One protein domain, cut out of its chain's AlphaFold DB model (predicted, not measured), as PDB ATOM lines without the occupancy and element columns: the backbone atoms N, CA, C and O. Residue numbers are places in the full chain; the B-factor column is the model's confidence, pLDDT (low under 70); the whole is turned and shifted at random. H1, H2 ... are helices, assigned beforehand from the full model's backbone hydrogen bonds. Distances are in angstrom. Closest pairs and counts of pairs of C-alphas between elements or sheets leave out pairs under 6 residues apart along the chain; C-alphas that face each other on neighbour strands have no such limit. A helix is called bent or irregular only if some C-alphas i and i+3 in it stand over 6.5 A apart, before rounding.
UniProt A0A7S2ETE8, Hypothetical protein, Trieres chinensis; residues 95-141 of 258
ATOM      1  N   GLY A  95     -19.273  14.306   8.243       71.69
ATOM      2  CA  GLY A  95     -20.323  13.533   8.897       71.69
ATOM      3  C   GLY A  95     -21.683  13.633   8.194       71.69
ATOM      4  O   GLY A  95     -21.890  14.486   7.327       71.69
ATOM      5  N   PRO A  96     -22.632  12.745   8.542       70.06
ATOM      6  CA  PRO A  96     -23.990  12.786   8.004       70.06
ATOM      7  C   PRO A  96     -24.689  14.107   8.361       70.06
ATOM      8  O   PRO A  96     -24.663  14.521   9.519       70.06
ATOM      9  N   GLY A  97     -25.333  14.748   7.381       71.31
ATOM     10  CA  GLY A  97     -26.151  15.952   7.587       71.31
ATOM     11  C   GLY A  97     -25.388  17.282   7.621       71.31
ATOM     12  O   GLY A  97     -26.006  18.329   7.801       71.31
ATOM     13  N   PHE A  98     -24.062  17.283   7.432       79.44
ATOM     14  CA  PHE A  98     -23.296  18.531   7.344       79.44
ATOM     15  C   PHE A  98     -23.644  19.344   6.094       79.44
ATOM     16  O   PHE A  98     -23.869  20.543   6.199       79.44
ATOM     17  N   GLU A  99     -23.724  18.700   4.926       78.81
ATOM     18  CA  GLU A  99     -24.079  19.379   3.672       78.81
ATOM     19  C   GLU A  99     -25.499  19.959   3.734       78.81
ATOM     20  O   GLU A  99     -25.699  21.117   3.386       78.81
ATOM     21  N   GLU A 100     -26.455  19.205   4.286       79.25
ATOM     22  CA  GLU A 100     -27.836  19.661   4.505       79.25
ATOM     23  C   GLU A 100     -27.888  20.864   5.458       79.25
ATOM     24  O   GLU A 100     -28.651  21.808   5.249       79.25
ATOM     25  N   ARG A 101     -27.050  20.867   6.504       80.56
ATOM     26  CA  ARG A 101     -26.942  22.002   7.426       80.56
ATOM     27  C   ARG A 101     -26.320  23.221   6.753       80.56
ATOM     28  O   ARG A 101     -26.827  24.323   6.937       80.56
ATOM     29  N   LEU A 102     -25.254  23.020   5.981       81.75
ATOM     30  CA  LEU A 102     -24.579  24.081   5.239       81.75
ATOM     31  C   LEU A 102     -25.534  24.731   4.231       81.75
ATOM     32  O   LEU A 102     -25.584  25.953   4.136       81.75
ATOM     33  N   GLU A 103     -26.333  23.922   3.535       82.88
ATOM     34  CA  GLU A 103     -27.370  24.396   2.620       82.88
ATOM     35  C   GLU A 103     -28.450  25.196   3.363       82.88
ATOM     36  O   GLU A 103     -28.770  26.307   2.948       82.88
ATOM     37  N   MET A 104     -28.944  24.707   4.510       80.94
ATOM     38  CA  MET A 104     -29.911  25.452   5.333       80.94
ATOM     39  C   MET A 104     -29.358  26.789   5.847       80.94
ATOM     40  O   MET A 104     -30.083  27.784   5.873       80.94
ATOM     41  N   GLU A 105     -28.095  26.833   6.275       79.69
ATOM     42  CA  GLU A 105     -27.451  28.067   6.740       79.69
ATOM     43  C   GLU A 105     -27.229  29.050   5.586       79.69
ATOM     44  O   GLU A 105     -27.473  30.249   5.735       79.69
ATOM     45  N   MET A 106     -26.835  28.557   4.409       81.88
ATOM     46  CA  MET A 106     -26.749  29.376   3.201       81.88
ATOM     47  C   MET A 106     -28.115  29.922   2.783       81.88
ATOM     48  O   MET A 106     -28.212  31.104   2.457       81.88
ATOM     49  N   ASP A 107     -29.176  29.119   2.841       81.25
ATOM     50  CA  ASP A 107     -30.543  29.558   2.557       81.25
ATOM     51  C   ASP A 107     -31.028  30.620   3.558       81.25
ATOM     52  O   ASP A 107     -31.707  31.578   3.175       81.25
ATOM     53  N   GLU A 108     -30.645  30.514   4.832       82.19
ATOM     54  CA  GLU A 108     -30.952  31.538   5.831       82.19
ATOM     55  C   GLU A 108     -30.198  32.848   5.549       82.19
ATOM     56  O   GLU A 108     -30.800  33.923   5.593       82.19
ATOM     57  N   ILE A 109     -28.909  32.777   5.199       76.62
ATOM     58  CA  ILE A 109     -28.068  33.957   4.934       76.62
ATOM     59  C   ILE A 109     -28.446  34.640   3.611       76.62
ATOM     60  O   ILE A 109     -28.515  35.867   3.546       76.62
ATOM     61  N   VAL A 110     -28.671  33.862   2.551       77.12
ATOM     62  CA  VAL A 110     -28.868  34.366   1.182       77.12
ATOM     63  C   VAL A 110     -30.335  34.673   0.900       77.12
ATOM     64  O   VAL A 110     -30.644  35.697   0.290       77.12
ATOM     65  N   LEU A 111     -31.250  33.799   1.327       77.94
ATOM     66  CA  LEU A 111     -32.678  33.899   1.008       77.94
ATOM     67  C   LEU A 111     -33.523  34.375   2.197       77.94
ATOM     68  O   LEU A 111     -34.719  34.615   2.024       77.94
ATOM     69  N   GLY A 112     -32.943  34.501   3.397       76.00
ATOM     70  CA  GLY A 112     -33.673  34.901   4.603       76.00
ATOM     71  C   GLY A 112     -34.733  33.884   5.039       76.00
ATOM     72  O   GLY A 112     -35.640  34.223   5.808       76.00
ATOM     73  N   LYS A 113     -34.675  32.651   4.521       75.69
ATOM     74  CA  LYS A 113     -35.642  31.600   4.840       75.69
ATOM     75  C   LYS A 113     -35.297  31.001   6.196       75.69
ATOM     76  O   LYS A 113     -34.225  30.448   6.390       75.69
ATOM     77  N   LYS A 114     -36.235  31.087   7.140       75.50
ATOM     78  CA  LYS A 114     -36.083  30.452   8.452       75.50
ATOM     79  C   LYS A 114     -36.527  28.998   8.371       75.50
ATOM     80  O   LYS A 114     -37.714  28.730   8.183       75.50
ATOM     81  N   HIS A 115     -35.593  28.071   8.552       73.00
ATOM     82  CA  HIS A 115     -35.897  26.647   8.646       73.00
ATOM     83  C   HIS A 115     -36.369  26.285  10.061       73.00
ATOM     84  O   HIS A 115     -35.795  26.703  11.068       73.00
ATOM     85  N   SER A 116     -37.449  25.508  10.162       75.69
ATOM     86  CA  SER A 116     -37.939  25.001  11.444       75.69
ATOM     87  C   SER A 116     -37.115  23.787  11.872       75.69
ATOM     88  O   SER A 116     -37.364  22.674  11.416       75.69
ATOM     89  N   LEU A 117     -36.144  24.008  12.757       74.81
ATOM     90  CA  LEU A 117     -35.290  22.951  13.301       74.81
ATOM     91  C   LEU A 117     -36.068  22.021  14.240       74.81
ATOM     92  O   LEU A 117     -36.869  22.486  15.064       74.81
ATOM     93  N   THR A 118     -35.782  20.721  14.153       82.31
ATOM     94  CA  THR A 118     -36.304  19.713  15.088       82.31
ATOM     95  C   THR A 118     -35.716  19.912  16.492       82.31
ATOM     96  O   THR A 118     -34.671  20.545  16.665       82.31
ATOM     97  N   GLU A 119     -36.391  19.415  17.532       81.56
ATOM     98  CA  GLU A 119     -35.899  19.552  18.915       81.56
ATOM     99  C   GLU A 119     -34.558  18.836  19.138       81.56
ATOM    100  O   GLU A 119     -33.708  19.343  19.870       81.56
ATOM    101  N   GLU A 120     -34.345  17.706  18.460       79.94
ATOM    102  CA  GLU A 120     -33.089  16.950  18.496       79.94
ATOM    103  C   GLU A 120     -31.935  17.763  17.895       79.94
ATOM    104  O   GLU A 120     -30.877  17.895  18.512       79.94
ATOM    105  N   GLU A 121     -32.153  18.403  16.746       75.88
ATOM    106  CA  GLU A 121     -31.130  19.219  16.092       75.88
ATOM    107  C   GLU A 121     -30.787  20.476  16.905       75.88
ATOM    108  O   GLU A 121     -29.619  20.849  17.026       75.88
ATOM    109  N   LYS A 122     -31.781  21.098  17.553       81.12
ATOM    110  CA  LYS A 122     -31.543  22.220  18.477       81.12
ATOM    111  C   LYS A 122     -30.671  21.817  19.665       81.12
ATOM    112  O   LYS A 122     -29.835  22.608  20.100       81.12
ATOM    113  N   ALA A 123     -30.857  20.610  20.200       82.38
ATOM    114  CA  ALA A 123     -30.037  20.104  21.299       82.38
ATOM    115  C   ALA A 123     -28.582  19.883  20.857       82.38
ATOM    116  O   ALA A 123     -27.662  20.267  21.582       82.38
ATOM    117  N   ILE A 124     -28.384  19.342  19.650       80.56
ATOM    118  CA  ILE A 124     -27.057  19.162  19.050       80.56
ATOM    119  C   ILE A 124     -26.368  20.519  18.872       80.56
ATOM    120  O   ILE A 124     -25.276  20.709  19.409       80.56
ATOM    121  N   ARG A 125     -27.031  21.497  18.240       81.56
ATOM    122  CA  ARG A 125     -26.467  22.845  18.036       81.56
ATOM    123  C   ARG A 125     -26.072  23.509  19.351       81.56
ATOM    124  O   ARG A 125     -24.983  24.053  19.467       81.56
ATOM    125  N   LYS A 126     -26.909  23.384  20.383       85.69
ATOM    126  CA  LYS A 126     -26.593  23.917  21.713       85.69
ATOM    127  C   LYS A 126     -25.347  23.262  22.322       85.69
ATOM    128  O   LYS A 126     -24.553  23.949  22.960       85.69
ATOM    129  N   SER A 127     -25.169  21.954  22.131       82.81
ATOM    130  CA  SER A 127     -23.984  21.236  22.621       82.81
ATOM    131  C   SER A 127     -22.704  21.628  21.871       82.81
ATOM    132  O   SER A 127     -21.654  21.799  22.493       82.81
ATOM    133  N   GLU A 128     -22.801  21.845  20.558       79.94
ATOM    134  CA  GLU A 128     -21.702  22.326  19.720       79.94
ATOM    135  C   GLU A 128     -21.325  23.765  20.088       79.94
ATOM    136  O   GLU A 128     -20.154  24.052  20.332       79.94
ATOM    137  N   GLU A 129     -22.300  24.667  20.228       81.31
ATOM    138  CA  GLU A 129     -22.076  26.050  20.670       81.31
ATOM    139  C   GLU A 129     -21.388  26.114  22.039       81.31
ATOM    140  O   GLU A 129     -20.501  26.944  22.256       81.31
ATOM    141  N   GLU A 130     -21.749  25.223  22.964       87.88
ATOM    142  CA  GLU A 130     -21.095  25.121  24.269       87.88
ATOM    143  C   GLU A 130     -19.634  24.657  24.141       87.88
ATOM    144  O   GLU A 130     -18.753  25.156  24.849       87.88
ATOM    145  N   LEU A 131     -19.353  23.734  23.217       80.44
ATOM    146  CA  LEU A 131     -17.996  23.291  22.900       80.44
ATOM    147  C   LEU A 131     -17.164  24.443  22.318       80.44
ATOM    148  O   LEU A 131     -16.057  24.706  22.792       80.44
ATOM    149  N   PHE A 132     -17.716  25.192  21.363       75.94
ATOM    150  CA  PHE A 132     -17.055  26.366  20.794       75.94
ATOM    151  C   PHE A 132     -16.848  27.469  21.835       75.94
ATOM    152  O   PHE A 132     -15.788  28.090  21.872       75.94
ATOM    153  N   ALA A 133     -17.806  27.682  22.740       83.56
ATOM    154  CA  ALA A 133     -17.659  28.629  23.841       83.56
ATOM    155  C   ALA A 133     -16.510  28.247  24.789       83.56
ATOM    156  O   ALA A 133     -15.783  29.133  25.245       83.56
ATOM    157  N   LYS A 134     -16.295  26.949  25.041       81.25
ATOM    158  CA  LYS A 134     -15.147  26.448  25.820       81.25
ATOM    159  C   LYS A 134     -13.812  26.695  25.107       81.25
ATOM    160  O   LYS A 134     -12.821  26.983  25.775       81.25
ATOM    161  N   MET A 135     -13.797  26.657  23.774       69.62
ATOM    162  CA  MET A 135     -12.603  26.892  22.947       69.62
ATOM    163  C   MET A 135     -12.322  28.373  22.633       69.62
ATOM    164  O   MET A 135     -11.284  28.683  22.056       69.62
ATOM    165  N   LYS A 136     -13.178  29.320  23.053       74.88
ATOM    166  CA  LYS A 136     -12.999  30.767  22.785       74.88
ATOM    167  C   LYS A 136     -11.738  31.392  23.387       74.88
ATOM    168  O   LYS A 136     -11.421  32.532  23.057       74.88
ATOM    169  N   LYS A 137     -11.027  30.702  24.281       70.38
ATOM    170  CA  LYS A 137      -9.738  31.185  24.783       70.38
ATOM    171  C   LYS A 137      -8.651  30.780  23.785       70.38
ATOM    172  O   LYS A 137      -8.327  29.595  23.739       70.38
ATOM    173  N   PRO A 138      -8.061  31.717  23.016       60.25
ATOM    174  CA  PRO A 138      -6.884  31.380  22.235       60.25
ATOM    175  C   PRO A 138      -5.800  30.904  23.213       60.25
ATOM    176  O   PRO A 138      -5.609  31.543  24.252       60.25
ATOM    177  N   PRO A 139      -5.086  29.806  22.941       59.84
ATOM    178  CA  PRO A 139      -3.902  29.474  23.714       59.84
ATOM    179  C   PRO A 139      -2.886  30.598  23.529       59.84
ATOM    180  O   PRO A 139      -2.288  30.792  22.470       59.84
ATOM    181  N   VAL A 140      -2.706  31.374  24.584       52.19
ATOM    182  CA  VAL A 140      -1.692  32.415  24.629       52.19
ATOM    183  C   VAL A 140      -0.384  31.742  25.029       52.19
ATOM    184  O   VAL A 140      -0.010  31.725  26.196       52.19
ATOM    185  N   LYS A 141       0.297  31.129  24.064       64.31
ATOM    186  CA  LYS A 141       1.744  30.905  24.149       64.31
ATOM    187  C   LYS A 141       2.361  31.591  22.942       64.31
ATOM    188  O   LYS A 141       2.511  30.999  21.882       64.31
TER     189      LYS A 141
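AT A GLANCE: This is residues 95 to 141 of the 258 residues of the protein "Hypothetical protein" of Trieres chinensis (UniProt A0A7S2ETE8). Two separate helices make an open, angular shape: the longer, H2, forms a straight arm, and H1 lies off at the other end of a stretched-out link, running crosswise to H2 with empty space between them. Beyond H2 the printed part runs on as a tail, residues 136 to 141, which lengthens the arm. The printed part has 47 residues with two named helices, H1 then H2, and no named strand; its class is all helix. It is loose, with a radius of gyration of the C-alphas of 13.7 A, and elongated, spanning 41 by 24 by 19 A.

IN THESE COORDINATES: Find C-alpha 119 at (-35.899, 19.552, 18.915); from there H2, residues 119 to 135, runs 24.8 A to C-alpha 135 at (-12.603, 26.892, 22.947), with x rising most. Then go back to C-alpha 98 at (-23.296, 18.531, 7.344), where H1, residues 98 to 111, begins; it covers 19.1 A, mainly with rising y, to C-alpha 111 at (-32.678, 33.899, 1.008).

HOW THE PARTS SIT: H2 and H1 are apart, with no C-alpha of the one within 8 A of the other. Look along residues 112 to 118 for the short link of seven residues that joins them. Residues 118 to 141, of which 119 to 135 belong to H2, stand free. Residues 95 to 103, of which 98 to 103 belong to H1, stand free too. In both helices every O i to N i+4 pair is within hydrogen-bond range, and neither helix is bent.

THE WHOLE: The two C-alphas farthest apart are those of Lys 113 and Lys 141, at 42.1 A. The printed part has no cut, and its one link between helices is short. Read the B-factor column for the model's confidence: the mean pLDDT of the printed part is 77.0, and residue 135 and residues 138 to 141 are under 70.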